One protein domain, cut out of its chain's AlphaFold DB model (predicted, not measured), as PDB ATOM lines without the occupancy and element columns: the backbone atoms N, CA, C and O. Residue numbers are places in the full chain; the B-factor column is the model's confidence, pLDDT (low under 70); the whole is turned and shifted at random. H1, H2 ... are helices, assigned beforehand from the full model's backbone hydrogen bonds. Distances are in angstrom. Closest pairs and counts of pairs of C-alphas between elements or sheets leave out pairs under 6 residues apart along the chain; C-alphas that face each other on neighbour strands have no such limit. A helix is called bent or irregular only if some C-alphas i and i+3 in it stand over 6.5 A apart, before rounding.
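AT A GLANCE: This is residues 14 to 107 of the 356 residues of the protein "LTA synthase family protein" of Bifidobacterium adolescentis (UniProt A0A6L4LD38). An open frame of three helices: H3, sharply kinked, packs with residues 85 to 86 on residues 61 to 65 of H2, and a long link joins H2's other end to H1, a separate arm. The printed part has 94 residues, 73 of them in three named helices, in the order H1, H2, H3 along the chain, with no named strand; the class is all helix. The whole is only just extended, close to loose, with a radius of gyration of the C-alphas of 18.8 A and spans of 49 by 37 by 31 A.

HOW THE PARTS SIT: H3, residues 79 to 107, has a kink of 132 degrees near residue 86 and is irregular, C-alphas 85 and 88 being 9.3 A apart. H3 touches H2, residues 44 to 68, with the closest C-alphas, of Ser 65 and Tyr 85, 6.1 A apart; their lines are about perpendicular, at 89 degrees. H1, residues 14 to 32, is apart from both; it is only just irregular, C-alphas 16 and 19 being 6.9 A apart, with a kink of 27 degrees near residue 21. Every O i to N i+4 pair is within hydrogen-bond range in H2, 12 of 15 in H1 and 22 of 25 in H3.

IN THESE COORDINATES: H3 is 25.1 A long, H2 35.8 A and H1 25.9 A. C-alpha 14 is at (-14.432, -21.414, 8.122), C-alpha 107 at (-6.868, -45.190, -16.865).

THE WHOLE: The farthest C-alphas, of Lys 33 and Pro 70, are 51.0 A apart. The printed part has no cut; the link H1 to H2 is long. pLDDT is under 70 at residue 39 and residues 74 to 78.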
ATOM      1  N   ILE A  14     -14.330 -22.597   8.987       84.12
ATOM      2  CA  ILE A  14     -14.432 -21.414   8.122       84.12
ATOM      3  C   ILE A  14     -13.341 -20.374   8.422       84.12
ATOM      4  O   ILE A  14     -12.935 -19.632   7.529       84.12
ATOM      5  N   LEU A  15     -12.821 -20.345   9.656       88.00
ATOM      6  CA  LEU A  15     -11.738 -19.445  10.054       88.00
ATOM      7  C   LEU A  15     -10.416 -19.806   9.370       88.00
ATOM      8  O   LEU A  15      -9.615 -18.909   9.123       88.00
ATOM      9  N   TYR A  16     -10.213 -21.075   8.995       83.00
ATOM     10  CA  TYR A  16      -9.030 -21.509   8.242       83.00
ATOM     11  C   TYR A  16      -8.997 -20.989   6.801       83.00
ATOM     12  O   TYR A  16      -7.977 -21.123   6.144       83.00
ATOM     13  N   TRP A  17     -10.097 -20.410   6.309       85.12
ATOM     14  CA  TRP A  17     -10.173 -19.787   4.984       85.12
ATOM     15  C   TRP A  17     -10.112 -18.258   5.045       85.12
ATOM     16  O   TRP A  17     -10.079 -17.590   4.007       85.12
ATOM     17  N   LEU A  18     -10.148 -17.682   6.251       91.12
ATOM     18  CA  LEU A  18     -10.214 -16.237   6.439       91.12
ATOM     19  C   LEU A  18      -8.944 -15.548   5.940       91.12
ATOM     20  O   LEU A  18      -9.029 -14.475   5.354       91.12
ATOM     21  N   ASP A  19      -7.783 -16.161   6.136       87.06
ATOM     22  CA  ASP A  19      -6.499 -15.674   5.639       87.06
ATOM     23  C   ASP A  19      -6.479 -15.564   4.106       87.06
ATOM     24  O   ASP A  19      -6.082 -14.527   3.577       87.06
ATOM     25  N   ILE A  20      -7.003 -16.567   3.393       88.06
ATOM     26  CA  ILE A  20      -7.146 -16.565   1.933       88.06
ATOM     27  C   ILE A  20      -8.106 -15.455   1.504       88.06
ATOM     28  O   ILE A  20      -7.796 -14.692   0.589       88.06
ATOM     29  N   LEU A  21      -9.258 -15.321   2.168       91.56
ATOM     30  CA  LEU A  21     -10.238 -14.276   1.857       91.56
ATOM     31  C   LEU A  21      -9.681 -12.871   2.110       91.56
ATOM     32  O   LEU A  21      -9.882 -11.975   1.289       91.56
ATOM     33  N   VAL A  22      -8.947 -12.679   3.207       94.00
ATOM     34  CA  VAL A  22      -8.259 -11.424   3.524       94.00
ATOM     35  C   VAL A  22      -7.175 -11.145   2.490       94.00
ATOM     36  O   VAL A  22      -7.110 -10.031   1.982       94.00
ATOM     37  N   PHE A  23      -6.364 -12.135   2.121       91.81
ATOM     38  CA  PHE A  23      -5.306 -11.979   1.127       91.81
ATOM     39  C   PHE A  23      -5.864 -11.618  -0.254       91.81
ATOM     40  O   PHE A  23      -5.418 -10.651  -0.872       91.81
ATOM     41  N   VAL A  24      -6.896 -12.328  -0.714       94.00
ATOM     42  CA  VAL A  24      -7.610 -12.015  -1.959       94.00
ATOM     43  C   VAL A  24      -8.254 -10.630  -1.875       94.00
ATOM     44  O   VAL A  24      -8.142  -9.845  -2.814       94.00
ATOM     45  N   GLY A  25      -8.868 -10.287  -0.741       94.62
ATOM     46  CA  GLY A  25      -9.440  -8.967  -0.489       94.62
ATOM     47  C   GLY A  25      -8.397  -7.849  -0.546       94.62
ATOM     48  O   GLY A  25      -8.646  -6.819  -1.168       94.62
ATOM     49  N   LEU A  26      -7.210  -8.063   0.025       92.56
ATOM     50  CA  LEU A  26      -6.077  -7.140  -0.046       92.56
ATOM     51  C   LEU A  26      -5.579  -6.984  -1.484       92.56
ATOM     52  O   LEU A  26      -5.372  -5.856  -1.923       92.56
ATOM     53  N   ILE A  27      -5.455  -8.080  -2.239       90.88
ATOM     54  CA  ILE A  27      -5.087  -8.041  -3.660       90.88
ATOM     55  C   ILE A  27      -6.111  -7.224  -4.455       90.88
ATOM     56  O   ILE A  27      -5.738  -6.296  -5.174       90.88
ATOM     57  N   ILE A  28      -7.403  -7.523  -4.304       93.44
ATOM     58  CA  ILE A  28      -8.486  -6.793  -4.975       93.44
ATOM     59  C   ILE A  28      -8.448  -5.316  -4.581       93.44
ATOM     60  O   ILE A  28      -8.514  -4.446  -5.446       93.44
ATOM     61  N   TRP A  29      -8.293  -5.012  -3.293       92.88
ATOM     62  CA  TRP A  29      -8.198  -3.645  -2.788       92.88
ATOM     63  C   TRP A  29      -7.003  -2.896  -3.383       92.88
ATOM     64  O   TRP A  29      -7.163  -1.761  -3.832       92.88
ATOM     65  N   MET A  30      -5.837  -3.539  -3.473       90.00
ATOM     66  CA  MET A  30      -4.647  -2.982  -4.120       90.00
ATOM     67  C   MET A  30      -4.890  -2.687  -5.603       90.00
ATOM     68  O   MET A  30      -4.521  -1.605  -6.069       90.00
ATOM     69  N   PHE A  31      -5.555  -3.592  -6.331       89.62
ATOM     70  CA  PHE A  31      -5.925  -3.383  -7.734       89.62
ATOM     71  C   PHE A  31      -6.927  -2.234  -7.905       89.62
ATOM     72  O   PHE A  31      -6.720  -1.356  -8.745       89.62
ATOM     73  N   VAL A  32      -7.978  -2.184  -7.081       92.44
ATOM     74  CA  VAL A  32      -9.016  -1.139  -7.121       92.44
ATOM     75  C   VAL A  32      -8.439   0.233  -6.775       92.44
ATOM     76  O   VAL A  32      -8.736   1.225  -7.441       92.44
ATOM     77  N   LYS A  33      -7.586   0.307  -5.750       90.62
ATOM     78  CA  LYS A  33      -6.927   1.548  -5.321       90.62
ATOM     79  C   LYS A  33      -5.704   1.904  -6.165       90.62
ATOM     80  O   LYS A  33      -5.097   2.941  -5.907       90.62
ATOM     81  N   LYS A  34      -5.362   1.084  -7.169       87.44
ATOM     82  CA  LYS A  34      -4.189   1.247  -8.041       87.44
ATOM     83  C   LYS A  34      -2.918   1.529  -7.235       87.44
ATOM     84  O   LYS A  34      -2.128   2.401  -7.597       87.44
ATOM     85  N   ILE A  35      -2.747   0.827  -6.114       83.88
ATOM     86  CA  ILE A  35      -1.602   1.034  -5.224       83.88
ATOM     87  C   ILE A  35      -0.346   0.596  -5.986       83.88
ATOM     88  O   ILE A  35      -0.255  -0.569  -6.378       83.88
ATOM     89  N   PRO A  36       0.620   1.498  -6.233       77.50
ATOM     90  CA  PRO A  36       1.809   1.143  -6.985       77.50
ATOM     91  C   PRO A  36       2.678   0.207  -6.142       77.50
ATOM     92  O   PRO A  36       3.232   0.609  -5.118       77.50
ATOM     93  N   VAL A  37       2.833  -1.038  -6.589       76.12
ATOM     94  CA  VAL A  37       3.767  -1.996  -5.985       76.12
ATOM     95  C   VAL A  37       5.181  -1.622  -6.422       76.12
ATOM     96  O   VAL A  37       5.698  -2.103  -7.427       76.12
ATOM     97  N   LYS A  38       5.806  -0.701  -5.687       72.94
ATOM     98  CA  LYS A  38       7.214  -0.341  -5.880       72.94
ATOM     99  C   LYS A  38       8.089  -1.338  -5.127       72.94
ATOM    100  O   LYS A  38       8.505  -1.070  -4.005       72.94
ATOM    101  N   SER A  39       8.351  -2.488  -5.741       69.56
ATOM    102  CA  SER A  39       9.396  -3.399  -5.274       69.56
ATOM    103  C   SER A  39      10.648  -3.193  -6.131       69.56
ATOM    104  O   SER A  39      10.542  -3.274  -7.360       69.56
ATOM    105  N   PRO A  40      11.820  -2.883  -5.548       78.56
ATOM    106  CA  PRO A  40      13.061  -2.876  -6.309       78.56
ATOM    107  C   PRO A  40      13.302  -4.274  -6.894       78.56
ATOM    108  O   PRO A  40      13.077  -5.286  -6.230       78.56
ATOM    109  N   ALA A  41      13.747  -4.341  -8.150       78.12
ATOM    110  CA  ALA A  41      14.040  -5.620  -8.781       78.12
ATOM    111  C   ALA A  41      15.148  -6.343  -8.000       78.12
ATOM    112  O   ALA A  41      16.238  -5.803  -7.804       78.12
ATOM    113  N   VAL A  42      14.873  -7.573  -7.564       84.12
ATOM    114  CA  VAL A  42      15.896  -8.434  -6.963       84.12
ATOM    115  C   VAL A  42      16.920  -8.767  -8.046       84.12
ATOM    116  O   VAL A  42      16.560  -9.193  -9.147       84.12
ATOM    117  N   SER A  43      18.207  -8.560  -7.762       91.00
ATOM    118  CA  SER A  43      19.256  -8.889  -8.727       91.00
ATOM    119  C   SER A  43      19.290 -10.404  -8.972       91.00
ATOM    120  O   SER A  43      19.107 -11.198  -8.048       91.00
ATOM    121  N   LYS A  44      19.537 -10.827 -10.221       90.25
ATOM    122  CA  LYS A  44      19.585 -12.259 -10.585       90.25
ATOM    123  C   LYS A  44      20.487 -13.095  -9.659       90.25
ATOM    124  O   LYS A  44      20.045 -14.171  -9.265       90.25
ATOM    125  N   PRO A  45      21.694 -12.635  -9.261       92.19
ATOM    126  CA  PRO A  45      22.544 -13.400  -8.350       92.19
ATOM    127  C   PRO A  45      21.910 -13.601  -6.972       92.19
ATOM    128  O   PRO A  45      21.993 -14.693  -6.422       92.19
ATOM    129  N   VAL A  46      21.236 -12.576  -6.438       92.50
ATOM    130  CA  VAL A  46      20.544 -12.664  -5.144       92.50
ATOM    131  C   VAL A  46      19.357 -13.616  -5.242       92.50
ATOM    132  O   VAL A  46      19.199 -14.464  -4.372       92.50
ATOM    133  N   ALA A  47      18.568 -13.537  -6.316       91.44
ATOM    134  CA  ALA A  47      17.456 -14.458  -6.534       91.44
ATOM    135  C   ALA A  47      17.935 -15.920  -6.589       91.44
ATOM    136  O   ALA A  47      17.400 -16.762  -5.874       91.44
ATOM    137  N   ILE A  48      18.990 -16.205  -7.364       94.69
ATOM    138  CA  ILE A  48      19.584 -17.548  -7.457       94.69
ATOM    139  C   ILE A  48      20.115 -18.005  -6.094       94.69
ATOM    140  O   ILE A  48      19.828 -19.123  -5.675       94.69
ATOM    141  N   ALA A  49      20.857 -17.149  -5.385       94.81
ATOM    142  CA  ALA A  49      21.414 -17.485  -4.077       94.81
ATOM    143  C   ALA A  49      20.316 -17.822  -3.059       94.81
ATOM    144  O   ALA A  49      20.421 -18.828  -2.360       94.81
ATOM    145  N   VAL A  50      19.240 -17.029  -3.018       94.12
ATOM    146  CA  VAL A  50      18.088 -17.281  -2.145       94.12
ATOM    147  C   VAL A  50      17.396 -18.588  -2.526       94.12
ATOM    148  O   VAL A  50      17.145 -19.400  -1.645       94.12
ATOM    149  N   THR A  51      17.153 -18.853  -3.814       94.56
ATOM    150  CA  THR A  51      16.544 -20.120  -4.257       94.56
ATOM    151  C   THR A  51      17.403 -21.334  -3.897       94.56
ATOM    152  O   THR A  51      16.876 -22.316  -3.375       94.56
ATOM    153  N   CYS A  52      18.718 -21.271  -4.116       95.25
ATOM    154  CA  CYS A  52      19.639 -22.337  -3.726       95.25
ATOM    155  C   CYS A  52      19.649 -22.546  -2.208       95.25
ATOM    156  O   CYS A  52      19.629 -23.685  -1.749       95.25
ATOM    157  N   LEU A  53      19.633 -21.463  -1.425       96.00
ATOM    158  CA  LEU A  53      19.566 -21.542   0.030       96.00
ATOM    159  C   LEU A  53      18.241 -22.159   0.497       96.00
ATOM    160  O   LEU A  53      18.254 -23.031   1.360       96.00
ATOM    161  N   SER A  54      17.110 -21.780  -0.100       92.62
ATOM    162  CA  SER A  54      15.809 -22.395   0.177       92.62
ATOM    163  C   SER A  54      15.804 -23.888  -0.153       92.62
ATOM    164  O   SER A  54      15.349 -24.685   0.663       92.62
ATOM    165  N   ALA A  55      16.358 -24.286  -1.304       92.50
ATOM    166  CA  ALA A  55      16.483 -25.691  -1.685       92.50
ATOM    167  C   ALA A  55      17.389 -26.469  -0.717       92.50
ATOM    168  O   ALA A  55      17.070 -27.603  -0.358       92.50
ATOM    169  N   LEU A  56      18.479 -25.854  -0.249       95.31
ATOM    170  CA  LEU A  56      19.384 -26.446   0.734       95.31
ATOM    171  C   LEU A  56      18.692 -26.635   2.087       95.31
ATOM    172  O   LEU A  56      18.767 -27.720   2.655       95.31
ATOM    173  N   ILE A  57      17.988 -25.612   2.581       94.06
ATOM    174  CA  ILE A  57      17.230 -25.681   3.839       94.06
ATOM    175  C   ILE A  57      16.139 -26.748   3.737       94.06
ATOM    176  O   ILE A  57      16.019 -27.578   4.633       94.06
ATOM    177  N   PHE A  58      15.383 -26.775   2.636       89.56
ATOM    178  CA  PHE A  58      14.374 -27.803   2.393       89.56
ATOM    179  C   PHE A  58      14.989 -29.206   2.364       89.56
ATOM    180  O   PHE A  58      14.480 -30.107   3.025       89.56
ATOM    181  N   SER A  59      16.108 -29.391   1.658       90.56
ATOM    182  CA  SER A  59      16.804 -30.682   1.587       90.56
ATOM    183  C   SER A  59      17.345 -31.110   2.951       90.56
ATOM    184  O   SER A  59      17.230 -32.277   3.311       90.56
ATOM    185  N   GLY A  60      17.881 -30.171   3.735       92.00
ATOM    186  CA  GLY A  60      18.322 -30.419   5.106       92.00
ATOM    187  C   GLY A  60      17.161 -30.818   6.017       92.00
ATOM    188  O   GLY A  60      17.262 -31.811   6.733       92.00
ATOM    189  N   ASN A  61      16.030 -30.112   5.937       91.00
ATOM    190  CA  ASN A  61      14.819 -30.462   6.676       91.00
ATOM    191  C   ASN A  61      14.294 -31.849   6.272       91.00
ATOM    192  O   ASN A  61      13.992 -32.664   7.138       91.00
ATOM    193  N   LEU A  62      14.249 -32.154   4.972       87.25
ATOM    194  CA  LEU A  62      13.840 -33.463   4.467       87.25
ATOM    195  C   LEU A  62      14.775 -34.578   4.954       87.25
ATOM    196  O   LEU A  62      14.291 -35.615   5.396       87.25
ATOM    197  N   ALA A  63      16.092 -34.361   4.935       87.69
ATOM    198  CA  ALA A  63      17.072 -35.330   5.424       87.69
ATOM    199  C   ALA A  63      16.917 -35.600   6.929       87.69
ATOM    200  O   ALA A  63      16.927 -36.754   7.351       87.69
ATOM    201  N   LEU A  64      16.716 -34.554   7.739       89.06
ATOM    202  CA  LEU A  64      16.438 -34.699   9.173       89.06
ATOM    203  C   LEU A  64      15.108 -35.415   9.425       89.06
ATOM    204  O   LEU A  64      15.011 -36.252  10.322       89.06
ATOM    205  N   SER A  65      14.097 -35.115   8.615       86.19
ATOM    206  CA  SER A  65      12.775 -35.734   8.712       86.19
ATOM    207  C   SER A  65      12.822 -37.222   8.357       86.19
ATOM    208  O   SER A  65      12.244 -38.032   9.072       86.19
ATOM    209  N   GLU A  66      13.566 -37.594   7.314       81.50
ATOM    210  CA  GLU A  66      13.806 -38.987   6.917       81.50
ATOM    211  C   GLU A  66      14.661 -39.736   7.954       81.50
ATOM    212  O   GLU A  66      14.394 -40.897   8.251       81.50
ATOM    213  N   ALA A  67      15.650 -39.076   8.567       84.56
ATOM    214  CA  ALA A  67      16.441 -39.660   9.651       84.56
ATOM    215  C   ALA A  67      15.601 -39.910  10.915       84.56
ATOM    216  O   ALA A  67      15.773 -40.927  11.587       84.56
ATOM    217  N   ASN A  68      14.674 -39.003  11.241       83.69
ATOM    218  CA  ASN A  68      13.761 -39.164  12.370       83.69
ATOM    219  C   ASN A  68      12.660 -40.196  12.084       83.69
ATOM    220  O   ASN A  68      12.276 -40.964  12.968       83.69
ATOM    221  N   ARG A  69      12.159 -40.230  10.847       75.56
ATOM    222  CA  ARG A  69      11.120 -41.152  10.395       75.56
ATOM    223  C   ARG A  69      11.529 -41.785   9.060       75.56
ATOM    224  O   ARG A  69      11.145 -41.274   8.009       75.56
ATOM    225  N   PRO A  70      12.245 -42.923   9.090       79.12
ATOM    226  CA  PRO A  70      12.669 -43.605   7.875       79.12
ATOM    227  C   PRO A  70      11.487 -43.933   6.968       79.12
ATOM    228  O   PRO A  70      10.434 -44.376   7.441       79.12
ATOM    229  N   GLN A  71      11.700 -43.774   5.664       70.69
ATOM    230  CA  GLN A  71      10.730 -43.973   4.594       70.69
ATOM    231  C   GLN A  71       9.572 -42.966   4.632       70.69
ATOM    232  O   GLN A  71       8.460 -43.324   4.250       70.69
ATOM    233  N   LEU A  72       9.789 -41.713   5.053       74.88
ATOM    234  CA  LEU A  72       8.726 -40.719   5.259       74.88
ATOM    235  C   LEU A  72       7.869 -40.510   4.001       74.88
ATOM    236  O   LEU A  72       6.643 -40.510   4.066       74.88
ATOM    237  N   LEU A  73       8.512 -40.388   2.835       71.88
ATOM    238  CA  LEU A  73       7.828 -40.190   1.549       71.88
ATOM    239  C   LEU A  73       7.299 -41.490   0.918       71.88
ATOM    240  O   LEU A  73       6.562 -41.438  -0.072       71.88
ATOM    241  N   GLN A  74       7.675 -42.653   1.453       63.88
ATOM    242  CA  GLN A  74       7.224 -43.968   0.978       63.88
ATOM    243  C   GLN A  74       6.099 -44.538   1.859       63.88
ATOM    244  O   GLN A  74       5.208 -45.225   1.360       63.88
ATOM    245  N   ARG A  75       6.104 -44.220   3.158       62.44
ATOM    246  CA  ARG A  75       5.113 -44.609   4.169       62.44
ATOM    247  C   ARG A  75       3.941 -43.642   4.164       62.44
ATOM    248  O   ARG A  75       3.731 -42.823   5.048       62.44
ATOM    249  N   THR A  76       3.119 -43.804   3.150       54.12
ATOM    250  CA  THR A  76       1.939 -42.988   2.846       54.12
ATOM    251  C   THR A  76       0.758 -43.153   3.800       54.12
ATOM    252  O   THR A  76      -0.284 -42.528   3.597       54.12
ATOM    253  N   PHE A  77       0.890 -43.998   4.825       49.16
ATOM    254  CA  PHE A  77      -0.143 -44.195   5.840       49.16
ATOM    255  C   PHE A  77      -0.187 -43.060   6.870       49.16
ATOM    256  O   PHE A  77      -1.240 -42.827   7.452       49.16
ATOM    257  N   ASP A  78       0.916 -42.332   7.065       60.25
ATOM    258  CA  ASP A  78       1.080 -41.359   8.151       60.25
ATOM    259  C   ASP A  78       1.107 -39.920   7.601       60.25
ATOM    260  O   ASP A  78       2.093 -39.187   7.697       60.25
ATOM    261  N   ARG A  79       0.007 -39.514   6.947       70.81
ATOM    262  CA  ARG A  79      -0.132 -38.189   6.300       70.81
ATOM    263  C   ARG A  79       0.157 -37.037   7.267       70.81
ATOM    264  O   ARG A  79       0.735 -36.027   6.874       70.81
ATOM    265  N   SER A  80      -0.200 -37.227   8.535       70.81
ATOM    266  CA  SER A  80       0.075 -36.313   9.644       70.81
ATOM    267  C   SER A  80       1.565 -35.997   9.790       70.81
ATOM    268  O   SER A  80       1.904 -34.848  10.051       70.81
ATOM    269  N   TYR A  81       2.465 -36.960   9.570       73.50
ATOM    270  CA  TYR A  81       3.907 -36.733   9.679       73.50
ATOM    271  C   TYR A  81       4.484 -36.001   8.471       73.50
ATOM    272  O   TYR A  81       5.372 -35.173   8.647       73.50
ATOM    273  N   ILE A  82       3.961 -36.230   7.263       80.56
ATOM    274  CA  ILE A  82       4.359 -35.435   6.090       80.56
ATOM    275  C   ILE A  82       3.989 -33.967   6.326       80.56
ATOM    276  O   ILE A  82       4.830 -33.091   6.151       80.56
ATOM    277  N   VAL A  83       2.771 -33.703   6.812       84.06
ATOM    278  CA  VAL A  83       2.336 -32.344   7.169       84.06
ATOM    279  C   VAL A  83       3.167 -31.778   8.327       84.06
ATOM    280  O   VAL A  83       3.613 -30.638   8.247       84.06
ATOM    281  N   LYS A  84       3.431 -32.567   9.377       83.69
ATOM    282  CA  LYS A  84       4.223 -32.152  10.547       83.69
ATOM    283  C   LYS A  84       5.654 -31.756  10.185       83.69
ATOM    284  O   LYS A  84       6.165 -30.789  10.738       83.69
ATOM    285  N   TYR A  85       6.308 -32.514   9.306       85.06
ATOM    286  CA  TYR A  85       7.718 -32.307   8.976       85.06
ATOM    287  C   TYR A  85       7.936 -31.371   7.785       85.06
ATOM    288  O   TYR A  85       8.884 -30.590   7.789       85.06
ATOM    289  N   LEU A  86       7.090 -31.456   6.755       85.88
ATOM    290  CA  LEU A  86       7.295 -30.763   5.478       85.88
ATOM    291  C   LEU A  86       6.265 -29.659   5.212       85.88
ATOM    292  O   LEU A  86       6.445 -28.875   4.282       85.88
ATOM    293  N   GLY A  87       5.210 -29.573   6.023       86.50
ATOM    294  CA  GLY A  87       4.132 -28.605   5.861       86.50
ATOM    295  C   GLY A  87       3.034 -29.062   4.898       86.50
ATOM    296  O   GLY A  87       3.170 -30.028   4.141       86.50
ATOM    297  N   ILE A  88       1.912 -28.340   4.936       84.75
ATOM    298  CA  ILE A  88       0.729 -28.635   4.118       84.75
ATOM    299  C   ILE A  88       0.981 -28.406   2.621       84.75
ATOM    300  O   ILE A  88       0.446 -29.144   1.795       84.75
ATOM    301  N   ASP A  89       1.846 -27.457   2.263       85.19
ATOM    302  CA  ASP A  89       2.158 -27.127   0.869       85.19
ATOM    303  C   ASP A  89       2.881 -28.290   0.177       85.19
ATOM    304  O   ASP A  89       2.483 -28.749  -0.897       85.19
ATOM    305  N   ALA A  90       3.909 -28.827   0.844       83.88
ATOM    306  CA  ALA A  90       4.656 -29.984   0.367       83.88
ATOM    307  C   ALA A  90       3.769 -31.235   0.310       83.88
ATOM    308  O   ALA A  90       3.815 -31.972  -0.679       83.88
ATOM    309  N   TYR A  91       2.923 -31.449   1.327       84.50
ATOM    310  CA  TYR A  91       1.938 -32.532   1.321       84.50
ATOM    311  C   TYR A  91       0.965 -32.412   0.141       84.50
ATOM    312  O   TYR A  91       0.718 -33.403  -0.538       84.50
ATOM    313  N   THR A  92       0.462 -31.213  -0.156       86.00
ATOM    314  CA  THR A  92      -0.510 -30.986  -1.238       86.00
ATOM    315  C   THR A  92       0.084 -31.316  -2.607       86.00
ATOM    316  O   THR A  92      -0.548 -32.009  -3.404       86.00
ATOM    317  N   ILE A  93       1.322 -30.884  -2.877       85.94
ATOM    318  CA  ILE A  93       2.028 -31.232  -4.123       85.94
ATOM    319  C   ILE A  93       2.271 -32.744  -4.195       85.94
ATOM    320  O   ILE A  93       2.013 -33.370  -5.225       85.94
ATOM    321  N   TYR A  94       2.746 -33.339  -3.100       82.81
ATOM    322  CA  TYR A  94       2.983 -34.777  -3.007       82.81
ATOM    323  C   TYR A  94       1.710 -35.593  -3.291       82.81
ATOM    324  O   TYR A  94       1.737 -36.528  -4.097       82.81
ATOM    325  N   ASP A  95       0.593 -35.216  -2.670       82.38
ATOM    326  CA  ASP A  95      -0.713 -35.861  -2.810       82.38
ATOM    327  C   ASP A  95      -1.263 -35.709  -4.237       82.38
ATOM    328  O   ASP A  95      -1.723 -36.690  -4.823       82.38
ATOM    329  N   ALA A  96      -1.108 -34.533  -4.858       83.88
ATOM    330  CA  ALA A  96      -1.501 -34.294  -6.246       83.88
ATOM    331  C   ALA A  96      -0.723 -35.182  -7.233       83.88
ATOM    332  O   ALA A  96      -1.323 -35.814  -8.106       83.88
ATOM    333  N   ILE A  97       0.602 -35.284  -7.070       83.75
ATOM    334  CA  ILE A  97       1.448 -36.152  -7.903       83.75
ATOM    335  C   ILE A  97       1.024 -37.616  -7.741       83.75
ATOM    336  O   ILE A  97       0.820 -38.316  -8.735       83.75
ATOM    337  N   LYS A  98       0.861 -38.087  -6.499       77.81
ATOM    338  CA  LYS A  98       0.468 -39.475  -6.218       77.81
ATOM    339  C   LYS A  98      -0.920 -39.795  -6.757       77.81
ATOM    340  O   LYS A  98      -1.081 -40.812  -7.428       77.81
ATOM    341  N   THR A  99      -1.884 -38.904  -6.556       79.69
ATOM    342  CA  THR A  99      -3.241 -39.032  -7.097       79.69
ATOM    343  C   THR A  99      -3.228 -39.080  -8.624       79.69
ATOM    344  O   THR A  99      -3.911 -39.922  -9.214       79.69
ATOM    345  N   GLY A 100      -2.413 -38.243  -9.276       80.94
ATOM    346  CA  GLY A 100      -2.222 -38.265 -10.726       80.94
ATOM    347  C   GLY A 100      -1.650 -39.595 -11.223       80.94
ATOM    348  O   GLY A 100      -2.197 -40.188 -12.153       80.94
ATOM    349  N   MET A 101      -0.609 -40.116 -10.564       77.25
ATOM    350  CA  MET A 101      -0.032 -41.428 -10.885       77.25
ATOM    351  C   MET A 101      -1.058 -42.556 -10.723       77.25
ATOM    352  O   MET A 101      -1.243 -43.350 -11.642       77.25
ATOM    353  N   THR A 102      -1.765 -42.617  -9.590       73.94
ATOM    354  CA  THR A 102      -2.785 -43.648  -9.327       73.94
ATOM    355  C   THR A 102      -3.935 -43.584 -10.332       73.94
ATOM    356  O   THR A 102      -4.384 -44.619 -10.826       73.94
ATOM    357  N   SER A 103      -4.385 -42.377 -10.678       76.06
ATOM    358  CA  SER A 103      -5.437 -42.173 -11.679       76.06
ATOM    359  C   SER A 103      -4.975 -42.596 -13.074       76.06
ATOM    360  O   SER A 103      -5.735 -43.236 -13.797       76.06
ATOM    361  N   SER A 104      -3.718 -42.311 -13.427       76.31
ATOM    362  CA  SER A 104      -3.119 -42.738 -14.694       76.31
ATOM    363  C   SER A 104      -3.004 -44.260 -14.791       76.31
ATOM    364  O   SER A 104      -3.455 -44.829 -15.781       76.31
ATOM    365  N   VAL A 105      -2.491 -44.938 -13.755       73.06
ATOM    366  CA  VAL A 105      -2.408 -46.413 -13.717       73.06
ATOM    367  C   VAL A 105      -3.786 -47.037 -13.923       73.06
ATOM    368  O   VAL A 105      -3.926 -47.974 -14.700       73.06
ATOM    369  N   ARG A 106      -4.827 -46.484 -13.289       71.69
ATOM    370  CA  ARG A 106      -6.206 -46.930 -13.510       71.69
ATOM    371  C   ARG A 106      -6.674 -46.703 -14.946       71.69
ATOM    372  O   ARG A 106      -7.294 -47.594 -15.510       71.69
ATOM    373  N   ALA A 107      -6.428 -45.524 -15.511       70.81
ATOM    374  CA  ALA A 107      -6.868 -45.190 -16.865       70.81
ATOM    375  C   ALA A 107      -6.183 -46.055 -17.938       70.81
ATOM    376  O   ALA A 107      -6.788 -46.346 -18.963       70.81
TER     377      ALA A 107